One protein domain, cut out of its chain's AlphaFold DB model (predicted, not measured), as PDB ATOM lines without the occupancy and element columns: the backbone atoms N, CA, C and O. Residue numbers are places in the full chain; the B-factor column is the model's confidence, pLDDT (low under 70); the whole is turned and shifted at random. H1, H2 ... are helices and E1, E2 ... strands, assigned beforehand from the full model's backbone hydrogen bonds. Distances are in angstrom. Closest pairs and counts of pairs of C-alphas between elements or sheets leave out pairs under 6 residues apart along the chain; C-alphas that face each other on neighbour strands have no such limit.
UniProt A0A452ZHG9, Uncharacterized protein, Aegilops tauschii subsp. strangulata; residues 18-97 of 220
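Overview. This is residues 18 to 97 of the 220 residues of an uncharacterized protein of Aegilops tauschii subsp. strangulata (UniProt A0A452ZHG9). Picture a small, twisted sheet of four strands in a row, E1 to E4, from which the chain swings out in a wide loop and comes back to two helices, H2 and H3, set off from the sheet. H2 and H3 are near each other and run opposite ways, short H1 only grazes the sheet, and residues 56 to 67 of the loop stick out. The printed part has 80 residues, with three named helices and four named strands in the order H1 E1 E2 E3 E4 H2 H3; the sheet's order is E1 - E2 - E3 - E4, all antiparallel, and the class is mixed, helices and strands. The whole is loose, with a radius of gyration of the C-alphas of 15.0 A and spans of 42 by 33 by 20 A.

Along the chain. Find C-alpha 18 at (123.787, 207.842, 170.898), where H1 begins; it takes residues 18 to 22. Next come E1, residues 28 to 31, 9.9 A long; E2, residues 38 to 42, 13.2 A; E3, residues 45 to 48, 10.2 A; and E4, residues 51 to 53, 6.4 A. Look then for H2, residues 70 to 77, 10.1 A long, beginning at C-alpha 70 at (125.776, 185.854, 189.001). H3, residues 85 to 96, runs 17.1 A to C-alpha 96 at (132.916, 193.893, 180.272).

Arrangement. Begin with the sheet, a meander, each strand the antiparallel neighbour of the one before. In the hairpin E1 and E2, find N 30 and O 39, 2.8 A apart and within hydrogen-bond range. In the hairpin E2 and E3, N 47 and O 40 are within range at 2.8 A. In the hairpin E3 and E4, N 53 and O 46 are within range at 2.8 A. From edge strand E1 to edge strand E4 the strands' lines turn by 114 degrees. H1 is only just on the sheet, with 5 pairs of C-alphas within 10 A, and only grazes it with residues 20 to 21; its closest C-alphas to E2 are Leu 20 and Glu 40, 8.0 A. H2 and H3 are not on the sheet. They are close but not clearly touching: their closest C-alphas, Lys 75 and Ile 95, are 7.6 A apart, with a shallow tilt of 21 degrees, opposite ways. H1 and H3 are only just apart, at 8.1 A. Every O i to N i+4 pair is within range in H2, 6 of 8 in H3 and 0 of 1 in H1, where 2 of 2 O i to N i+3 pairs are.

Size, cuts and confidence. The two C-alphas farthest apart are those of Pro 25 and Gly 65, 42.7 A. The printed part has no cut. The link from E4 to H2, 16 residues, is long, and its residues 56 to 67 stand free. Mean pLDDT of the printed part is 79.1, and residues 78 to 97 are under 70.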
ATOM      1  N   GLN A  18     122.954 206.997 171.762       79.25
ATOM      2  CA  GLN A  18     123.787 207.842 170.898       79.25
ATOM      3  C   GLN A  18     124.276 207.111 169.633       79.25
ATOM      4  O   GLN A  18     124.386 207.713 168.566       79.25
ATOM      5  N   GLU A  19     124.578 205.811 169.723       83.00
ATOM      6  CA  GLU A  19     124.873 205.006 168.530       83.00
ATOM      7  C   GLU A  19     123.645 204.904 167.624       83.00
ATOM      8  O   GLU A  19     123.778 204.963 166.404       83.00
ATOM      9  N   LEU A  20     122.456 204.793 168.217       82.19
ATOM     10  CA  LEU A  20     121.187 204.782 167.499       82.19
ATOM     11  C   LEU A  20     120.902 206.139 166.832       82.19
ATOM     12  O   LEU A  20     120.549 206.167 165.656       82.19
ATOM     13  N   GLU A  21     121.179 207.270 167.484       81.69
ATOM     14  CA  GLU A  21     121.048 208.608 166.879       81.69
ATOM     15  C   GLU A  21     121.794 208.745 165.537       81.69
ATOM     16  O   GLU A  21     121.300 209.410 164.624       81.69
ATOM     17  N   PHE A  22     122.941 208.071 165.362       83.38
ATOM     18  CA  PHE A  22     123.673 208.055 164.087       83.38
ATOM     19  C   PHE A  22     122.861 207.430 162.939       83.38
ATOM     20  O   PHE A  22     123.002 207.819 161.779       83.38
ATOM     21  N   PHE A  23     121.973 206.492 163.262       82.69
ATOM     22  CA  PHE A  23     121.039 205.877 162.324       82.69
ATOM     23  C   PHE A  23     119.715 206.636 162.214       82.69
ATOM     24  O   PHE A  23     118.834 206.159 161.507       82.69
ATOM     25  N   GLY A  24     119.579 207.810 162.845       78.19
ATOM     26  CA  GLY A  24     118.338 208.571 163.028       78.19
ATOM     27  C   GLY A  24     117.301 208.495 161.895       78.19
ATOM     28  O   GLY A  24     116.155 208.165 162.188       78.19
ATOM     29  N   PRO A  25     117.652 208.712 160.607       85.06
ATOM     30  CA  PRO A  25     116.693 208.617 159.498       85.06
ATOM     31  C   PRO A  25     116.011 207.247 159.329       85.06
ATOM     32  O   PRO A  25     114.967 207.166 158.692       85.06
ATOM     33  N   HIS A  26     116.612 206.184 159.860       85.12
ATOM     34  CA  HIS A  26     116.150 204.796 159.782       85.12
ATOM     35  C   HIS A  26     115.582 204.290 161.110       85.12
ATOM     36  O   HIS A  26     115.163 203.136 161.182       85.12
ATOM     37  N   ILE A  27     115.597 205.118 162.160       89.44
ATOM     38  CA  ILE A  27     115.054 204.741 163.459       89.44
ATOM     39  C   ILE A  27     113.597 205.147 163.553       89.44
ATOM     40  O   ILE A  27     113.241 206.319 163.438       89.44
ATOM     41  N   GLU A  28     112.758 204.161 163.843       89.81
ATOM     42  CA  GLU A  28     111.347 204.368 164.134       89.81
ATOM     43  C   GLU A  28     111.100 204.231 165.637       89.81
ATOM     44  O   GLU A  28     111.529 203.266 166.265       89.81
ATOM     45  N   SER A  29     110.361 205.165 166.234       87.94
ATOM     46  CA  SER A  29     109.862 204.984 167.598       87.94
ATOM     47  C   SER A  29     108.572 204.168 167.561       87.94
ATOM     48  O   SER A  29     107.590 204.568 166.931       87.94
ATOM     49  N   LYS A  30     108.562 203.018 168.236       88.00
ATOM     50  CA  LYS A  30     107.419 202.104 168.277       88.00
ATOM     51  C   LYS A  30     107.015 201.809 169.710       88.00
ATOM     52  O   LYS A  30     107.816 201.327 170.503       88.00
ATOM     53  N   ARG A  31     105.738 202.014 170.025       86.31
ATOM     54  CA  ARG A  31     105.152 201.603 171.304       86.31
ATOM     55  C   ARG A  31     104.672 200.149 171.220       86.31
ATOM     56  O   ARG A  31     103.856 199.829 170.354       86.31
ATOM     57  N   ASP A  32     105.158 199.265 172.096       84.00
ATOM     58  CA  ASP A  32     104.530 197.955 172.293       84.00
ATOM     59  C   ASP A  32     103.215 198.147 173.036       84.00
ATOM     60  O   ASP A  32     103.118 198.819 174.060       84.00
ATOM     61  N   ARG A  33     102.166 197.565 172.476       75.25
ATOM     62  CA  ARG A  33     100.806 197.806 172.936       75.25
ATOM     63  C   ARG A  33     100.431 196.986 174.169       75.25
ATOM     64  O   ARG A  33      99.506 197.363 174.879       75.25
ATOM     65  N   GLN A  34     101.127 195.876 174.420       72.75
ATOM     66  CA  GLN A  34     100.851 195.029 175.578       72.75
ATOM     67  C   GLN A  34     101.503 195.599 176.836       72.75
ATOM     68  O   GLN A  34     100.833 195.691 177.867       72.75
ATOM     69  N   THR A  35     102.770 196.009 176.738       81.56
ATOM     70  CA  THR A  35     103.529 196.536 177.882       81.56
ATOM     71  C   THR A  35     103.444 198.056 178.012       81.56
ATOM     72  O   THR A  35     103.634 198.590 179.099       81.56
ATOM     73  N   GLY A  36     103.116 198.773 176.932       80.19
ATOM     74  CA  GLY A  36     103.143 200.239 176.891       80.19
ATOM     75  C   GLY A  36     104.549 200.820 176.711       80.19
ATOM     76  O   GLY A  36     104.692 202.039 176.600       80.19
ATOM     77  N   ASP A  37     105.572 199.967 176.640       84.69
ATOM     78  CA  ASP A  37     106.955 200.378 176.449       84.69
ATOM     79  C   ASP A  37     107.174 201.002 175.077       84.69
ATOM     80  O   ASP A  37     106.592 200.583 174.076       84.69
ATOM     81  N   VAL A  38     108.057 201.993 175.023       87.62
ATOM     82  CA  VAL A  38     108.504 202.612 173.777       87.62
ATOM     83  C   VAL A  38     109.880 202.062 173.424       87.62
ATOM     84  O   VAL A  38     110.764 202.004 174.276       87.62
ATOM     85  N   PHE A  39     110.037 201.661 172.168       91.25
ATOM     86  CA  PHE A  39     111.249 201.080 171.611       91.25
ATOM     87  C   PHE A  39     111.739 201.903 170.429       91.25
ATOM     88  O   PHE A  39     110.942 202.429 169.651       91.25
ATOM     89  N   GLU A  40     113.051 201.946 170.268       91.56
ATOM     90  CA  GLU A  40     113.721 202.420 169.063       91.56
ATOM     91  C   GLU A  40     113.884 201.228 168.117       91.56
ATOM     92  O   GLU A  40     114.410 200.184 168.500       91.56
ATOM     93  N   VAL A  41     113.382 201.340 166.891       91.88
ATOM     94  CA  VAL A  41     113.372 200.250 165.916       91.88
ATOM     95  C   VAL A  41     114.355 200.559 164.804       91.88
ATOM     96  O   VAL A  41     114.188 201.545 164.095       91.88
ATOM     97  N   LEU A  42     115.344 199.685 164.631       91.19
ATOM     98  CA  LEU A  42     116.328 199.744 163.551       91.19
ATOM     99  C   LEU A  42     116.339 198.391 162.835       91.19
ATOM    100  O   LEU A  42     116.519 197.357 163.477       91.19
ATOM    101  N   ASP A  43     116.095 198.378 161.523       89.00
ATOM    102  CA  ASP A  43     116.000 197.154 160.705       89.00
ATOM    103  C   ASP A  43     115.030 196.092 161.273       89.00
ATOM    104  O   ASP A  43     115.242 194.881 161.179       89.00
ATOM    105  N   GLY A  44     113.943 196.544 161.907       88.62
ATOM    106  CA  GLY A  44     112.946 195.675 162.542       88.62
ATOM    107  C   GLY A  44     113.374 195.066 163.884       88.62
ATOM    108  O   GLY A  44     112.613 194.290 164.470       88.62
ATOM    109  N   LEU A  45     114.557 195.409 164.395       90.94
ATOM    110  CA  LEU A  45     115.020 195.057 165.735       90.94
ATOM    111  C   LEU A  45     114.600 196.148 166.722       90.94
ATOM    112  O   LEU A  45     114.798 197.326 166.449       90.94
ATOM    113  N   MET A  46     114.007 195.759 167.852       92.31
ATOM    114  CA  MET A  46     113.526 196.698 168.868       92.31
ATOM    115  C   MET A  46     114.576 196.855 169.964       92.31
ATOM    116  O   MET A  46     114.959 195.874 170.598       92.31
ATOM    117  N   PHE A  47     115.013 198.081 170.209       91.44
ATOM    118  CA  PHE A  47     115.994 198.421 171.226       91.44
ATOM    119  C   PHE A  47     115.364 199.308 172.293       91.44
ATOM    120  O   PHE A  47     114.554 200.189 172.000       91.44
ATOM    121  N   LYS A  48     115.719 199.042 173.547       88.69
ATOM    122  CA  LYS A  48     115.367 199.870 174.701       88.69
ATOM    123  C   LYS A  48     116.432 199.645 175.767       88.69
ATOM    124  O   LYS A  48     116.838 198.503 175.983       88.69
ATOM    125  N   ASP A  49     116.907 200.717 176.393       83.75
ATOM    126  CA  ASP A  49     117.874 200.638 177.499       83.75
ATOM    127  C   ASP A  49     119.182 199.898 177.128       83.75
ATOM    128  O   ASP A  49     119.827 199.248 177.946       83.75
ATOM    129  N   GLY A  50     119.534 199.936 175.842       85.69
ATOM    130  CA  GLY A  50     120.672 199.238 175.244       85.69
ATOM    131  C   GLY A  50     120.541 197.726 175.065       85.69
ATOM    132  O   GLY A  50     121.462 197.092 174.540       85.69
ATOM    133  N   PHE A  51     119.391 197.152 175.417       89.88
ATOM    134  CA  PHE A  51     119.063 195.750 175.187       89.88
ATOM    135  C   PHE A  51     118.222 195.564 173.922       89.88
ATOM    136  O   PHE A  51     117.419 196.416 173.540       89.88
ATOM    137  N   LEU A  52     118.381 194.397 173.294       91.69
ATOM    138  CA  LEU A  52     117.516 193.936 172.213       91.69
ATOM    139  C   LEU A  52     116.267 193.266 172.795       91.69
ATOM    140  O   LEU A  52     116.367 192.270 173.510       91.69
ATOM    141  N   TYR A  53     115.097 193.745 172.389       91.19
ATOM    142  CA  TYR A  53     113.805 193.132 172.660       91.19
ATOM    143  C   TYR A  53     113.317 192.428 171.399       91.19
ATOM    144  O   TYR A  53     113.145 193.027 170.338       91.19
ATOM    145  N   LYS A  54     113.111 191.114 171.489       91.56
ATOM    146  CA  LYS A  54     112.712 190.301 170.340       91.56
ATOM    147  C   LYS A  54     111.674 189.272 170.740       91.56
ATOM    148  O   LYS A  54     111.884 188.481 171.654       91.56
ATOM    149  N   ARG A  55     110.570 189.237 169.992       89.19
ATOM    150  CA  ARG A  55     109.570 188.175 170.108       89.19
ATOM    151  C   ARG A  55     110.125 186.884 169.511       89.19
ATOM    152  O   ARG A  55     110.595 186.871 168.373       89.19
ATOM    153  N   VAL A  56     110.052 185.805 170.278       91.50
ATOM    154  CA  VAL A  56     110.482 184.460 169.883       91.50
ATOM    155  C   VAL A  56     109.410 183.453 170.284       91.50
ATOM    156  O   VAL A  56     108.666 183.676 171.238       91.50
ATOM    157  N   ALA A  57     109.295 182.352 169.544       92.69
ATOM    158  CA  ALA A  57     108.371 181.283 169.906       92.69
ATOM    159  C   ALA A  57     108.905 180.524 171.129       92.69
ATOM    160  O   ALA A  57     110.097 180.217 171.176       92.69
ATOM    161  N   LEU A  58     108.045 180.153 172.084       92.56
ATOM    162  CA  LEU A  58     108.468 179.374 173.261       92.56
ATOM    163  C   LEU A  58     109.109 178.037 172.868       92.56
ATOM    164  O   LEU A  58     110.051 177.592 173.508       92.56
ATOM    165  N   SER A  59     108.665 177.447 171.756       94.19
ATOM    166  CA  SER A  59     109.262 176.238 171.180       94.19
ATOM    167  C   SER A  59     110.704 176.411 170.690       94.19
ATOM    168  O   SER A  59     111.387 175.417 170.472       94.19
ATOM    169  N   SER A  60     111.174 177.649 170.502       94.75
ATOM    170  CA  SER A  60     112.559 177.956 170.119       94.75
ATOM    171  C   SER A  60     113.477 178.234 171.313       94.75
ATOM    172  O   SER A  60     114.673 178.450 171.122       94.75
ATOM    173  N   LEU A  61     112.929 178.241 172.531       94.25
ATOM    174  CA  LEU A  61     113.663 178.516 173.755       94.25
ATOM    175  C   LEU A  61     113.896 177.238 174.553       94.25
ATOM    176  O   LEU A  61     113.021 176.387 174.691       94.25
ATOM    177  N   ILE A  62     115.071 177.163 175.164       92.56
ATOM    178  CA  ILE A  62     115.291 176.317 176.331       92.56
ATOM    179  C   ILE A  62     114.992 177.213 177.528       92.56
ATOM    180  O   ILE A  62     115.549 178.302 177.619       92.56
ATOM    181  N   TYR A  63     114.088 176.795 178.407       91.50
ATOM    182  CA  TYR A  63     113.732 177.559 179.612       91.50
ATOM    183  C   TYR A  63     113.690 176.692 180.876       91.50
ATOM    184  O   TYR A  63     113.648 177.214 181.985       91.50
ATOM    185  N   TRP A  64     113.727 175.365 180.729       93.56
ATOM    186  CA  TRP A  64     113.716 174.445 181.860       93.56
ATOM    187  C   TRP A  64     115.132 174.155 182.355       93.56
ATOM    188  O   TRP A  64     116.019 173.861 181.556       93.56
ATOM    189  N   GLY A  65     115.340 174.219 183.673       92.19
ATOM    190  CA  GLY A  65     116.633 173.914 184.299       92.19
ATOM    191  C   GLY A  65     117.732 174.957 184.066       92.19
ATOM    192  O   GLY A  65     118.894 174.675 184.349       92.19
ATOM    193  N   ILE A  66     117.392 176.149 183.565       92.94
ATOM    194  CA  ILE A  66     118.351 177.248 183.427       92.94
ATOM    195  C   ILE A  66     118.588 177.885 184.794       92.94
ATOM    196  O   ILE A  66     117.649 178.315 185.460       92.94
ATOM    197  N   GLN A  67     119.857 177.982 185.182       94.44
ATOM    198  CA  GLN A  67     120.298 178.772 186.325       94.44
ATOM    199  C   GLN A  67     121.180 179.913 185.821       94.44
ATOM    200  O   GLN A  67     122.317 179.653 185.420       94.44
ATOM    201  N   PRO A  68     120.666 181.157 185.802       93.12
ATOM    202  CA  PRO A  68     121.467 182.319 185.458       93.12
ATOM    203  C   PRO A  68     122.692 182.416 186.366       93.12
ATOM    204  O   PRO A  68     122.598 182.249 187.581       93.12
ATOM    205  N   THR A  69     123.844 182.700 185.776       92.25
ATOM    206  CA  THR A  69     125.066 182.999 186.526       92.25
ATOM    207  C   THR A  69     124.939 184.339 187.246       92.25
ATOM    208  O   THR A  69     124.220 185.227 186.787       92.25
ATOM    209  N   ASP A  70     125.721 184.556 188.307       90.62
ATOM    210  CA  ASP A  70     125.776 185.854 189.001       90.62
ATOM    211  C   ASP A  70     126.048 187.019 188.034       90.62
ATOM    212  O   ASP A  70     125.505 188.112 188.184       90.62
ATOM    213  N   THR A  71     126.854 186.776 186.994       86.62
ATOM    214  CA  THR A  71     127.150 187.779 185.963       86.62
ATOM    215  C   THR A  71     125.966 188.078 185.048       86.62
ATOM    216  O   THR A  71     125.817 189.214 184.609       86.62
ATOM    217  N   GLU A  72     125.125 187.088 184.742       89.00
ATOM    218  CA  GLU A  72     123.903 187.286 183.956       89.00
ATOM    219  C   GLU A  72     122.838 187.972 184.799       89.00
ATOM    220  O   GLU A  72     122.247 188.944 184.341       89.00
ATOM    221  N   ILE A  73     122.664 187.547 186.054       88.56
ATOM    222  CA  ILE A  73     121.779 188.229 187.001       88.56
ATOM    223  C   ILE A  73     122.168 189.702 187.079       88.56
ATOM    224  O   ILE A  73     121.316 190.547 186.847       88.56
ATOM    225  N   LEU A  74     123.450 190.020 187.284       83.94
ATOM    226  CA  LEU A  74     123.921 191.404 187.357       83.94
ATOM    227  C   LEU A  74     123.667 192.202 186.065       83.94
ATOM    228  O   LEU A  74     123.354 193.388 186.131       83.94
ATOM    229  N   LYS A  75     123.777 191.567 184.889       81.88
ATOM    230  CA  LYS A  75     123.473 192.202 183.595       81.88
ATOM    231  C   LYS A  75     121.991 192.542 183.438       81.88
ATOM    232  O   LYS A  75     121.693 193.553 182.815       81.88
ATOM    233  N   PHE A  76     121.094 191.713 183.974       83.69
ATOM    234  CA  PHE A  76     119.645 191.829 183.767       83.69
ATOM    235  C   PHE A  76     118.865 192.343 184.994       83.69
ATOM    236  O   PHE A  76     117.675 192.620 184.877       83.69
ATOM    237  N   SER A  77     119.497 192.498 186.163       71.44
ATOM    238  CA  SER A  77     118.859 192.991 187.397       71.44
ATOM    239  C   SER A  77     118.800 194.516 187.495       71.44
ATOM    240  O   SER A  77     118.010 195.059 188.267       71.44
ATOM    241  N   SER A  78     119.660 195.215 186.757       56.47
ATOM    242  CA  SER A  78     119.764 196.671 186.806       56.47
ATOM    243  C   SER A  78     118.808 197.285 185.793       56.47
ATOM    244  O   SER A  78     119.130 197.386 184.615       56.47
ATOM    245  N   SER A  79     117.629 197.704 186.250       48.97
ATOM    246  CA  SER A  79     116.802 198.636 185.484       48.97
ATOM    247  C   SER A  79     117.559 199.966 185.389       48.97
ATOM    248  O   SER A  79     117.859 200.544 186.440       48.97
ATOM    249  N   PRO A  80     117.872 200.495 184.193       48.84
ATOM    250  CA  PRO A  80     118.343 201.862 184.044       48.84
ATOM    251  C   PRO A  80     117.135 202.792 184.167       48.84
ATOM    252  O   PRO A  80     116.787 203.565 183.280       48.84
ATOM    253  N   SER A  81     116.452 202.726 185.308       43.94
ATOM    254  CA  SER A  81     115.540 203.779 185.693       43.94
ATOM    255  C   SER A  81     116.393 205.010 186.001       43.94
ATOM    256  O   SER A  81     116.938 205.138 187.097       43.94
ATOM    257  N   ILE A  82     116.481 205.909 185.018       47.66
ATOM    258  CA  ILE A  82     116.907 207.302 185.168       47.66
ATOM    259  C   ILE A  82     118.385 207.437 185.556       47.66
ATOM    260  O   ILE A  82     118.707 207.592 186.736       47.66
ATOM    261  N   LYS A  83     119.286 207.477 184.569       39.09
ATOM    262  CA  LYS A  83     120.514 208.282 184.655       39.09
ATOM    263  C   LYS A  83     121.176 208.454 183.291       39.09
ATOM    264  O   LYS A  83     120.868 207.740 182.353       39.09
ATOM    265  N   SER A  84     121.945 209.532 183.174       48.06
ATOM    266  CA  SER A  84     122.409 210.100 181.904       48.06
ATOM    267  C   SER A  84     123.358 209.165 181.150       48.06
ATOM    268  O   SER A  84     124.025 208.345 181.773       48.06
ATOM    269  N   SER A  85     123.504 209.379 179.838       53.44
ATOM    270  CA  SER A  85     124.361 208.583 178.940       53.44
ATOM    271  C   SER A  85     125.837 208.471 179.362       53.44
ATOM    272  O   SER A  85     126.548 207.597 178.871       53.44
ATOM    273  N   ALA A  86     126.311 209.329 180.273       48.31
ATOM    274  CA  ALA A  86     127.651 209.242 180.850       48.31
ATOM    275  C   ALA A  86     127.796 208.082 181.855       48.31
ATOM    276  O   ALA A  86     128.830 207.418 181.864       48.31
ATOM    277  N   ASP A  87     126.753 207.792 182.642       55.41
ATOM    278  CA  ASP A  87     126.771 206.716 183.646       55.41
ATOM    279  C   ASP A  87     126.684 205.322 182.987       55.41
ATOM    280  O   ASP A  87     127.200 204.335 183.524       55.41
ATOM    281  N   ASP A  88     126.094 205.238 181.788       53.28
ATOM    282  CA  ASP A  88     125.970 203.994 181.016       53.28
ATOM    283  C   ASP A  88     127.336 203.439 180.580       53.28
ATOM    284  O   ASP A  88     127.564 202.228 180.624       53.28
ATOM    285  N   MET A  89     128.280 204.308 180.197       53.81
ATOM    286  CA  MET A  89     129.629 203.889 179.790       53.81
ATOM    287  C   MET A  89     130.440 203.334 180.965       53.81
ATOM    288  O   MET A  89     131.143 202.327 180.815       53.81
ATOM    289  N   ASP A  90     130.293 203.930 182.150       58.19
ATOM    290  CA  ASP A  90     130.959 203.465 183.364       58.19
ATOM    291  C   ASP A  90     130.398 202.108 183.819       58.19
ATOM    292  O   ASP A  90     131.171 201.191 184.120       58.19
ATOM    293  N   TRP A  91     129.074 201.916 183.758       63.94
ATOM    294  CA  TRP A  91     128.431 200.626 184.033       63.94
ATOM    295  C   TRP A  91     128.888 199.521 183.066       63.94
ATOM    296  O   TRP A  91     129.306 198.441 183.498       63.94
ATOM    297  N   VAL A  92     128.884 199.789 181.753       57.88
ATOM    298  CA  VAL A  92     129.328 198.832 180.720       57.88
ATOM    299  C   VAL A  92     130.797 198.444 180.919       57.88
ATOM    300  O   VAL A  92     131.154 197.265 180.796       57.88
ATOM    301  N   SER A  93     131.654 199.407 181.275       62.38
ATOM    302  CA  SER A  93     133.074 199.159 181.542       62.38
ATOM    303  C   SER A  93     133.299 198.261 182.768       62.38
ATOM    304  O   SER A  93     134.183 197.400 182.742       62.38
ATOM    305  N   GLY A  94     132.454 198.374 183.798       61.75
ATOM    306  CA  GLY A  94     132.487 197.510 184.978       61.75
ATOM    307  C   GLY A  94     132.131 196.051 184.673       61.75
ATOM    308  O   GLY A  94     132.746 195.142 185.231       61.75
ATOM    309  N   ILE A  95     131.192 195.815 183.749       59.59
ATOM    310  CA  ILE A  95     130.702 194.470 183.397       59.59
ATOM    311  C   ILE A  95     131.591 193.761 182.360       59.59
ATOM    312  O   ILE A  95     131.796 192.550 182.457       59.59
ATOM    313  N   TYR A  96     132.138 194.485 181.376       59.28
ATOM    314  CA  TYR A  96     132.916 193.893 180.272       59.28
ATOM    315  C   TYR A  96     134.427 194.180 180.330       59.28
ATOM    316  O   TYR A  96     135.213 193.462 179.710       59.28
ATOM    317  N   GLY A  97     134.867 195.202 181.070       52.66
ATOM    318  CA  GLY A  97     136.265 195.652 181.099       52.66
ATOM    319  C   GLY A  97     137.182 194.870 182.043       52.66
ATOM    320  O   GLY A  97     138.406 194.978 181.947       52.66
TER     321      GLY A  97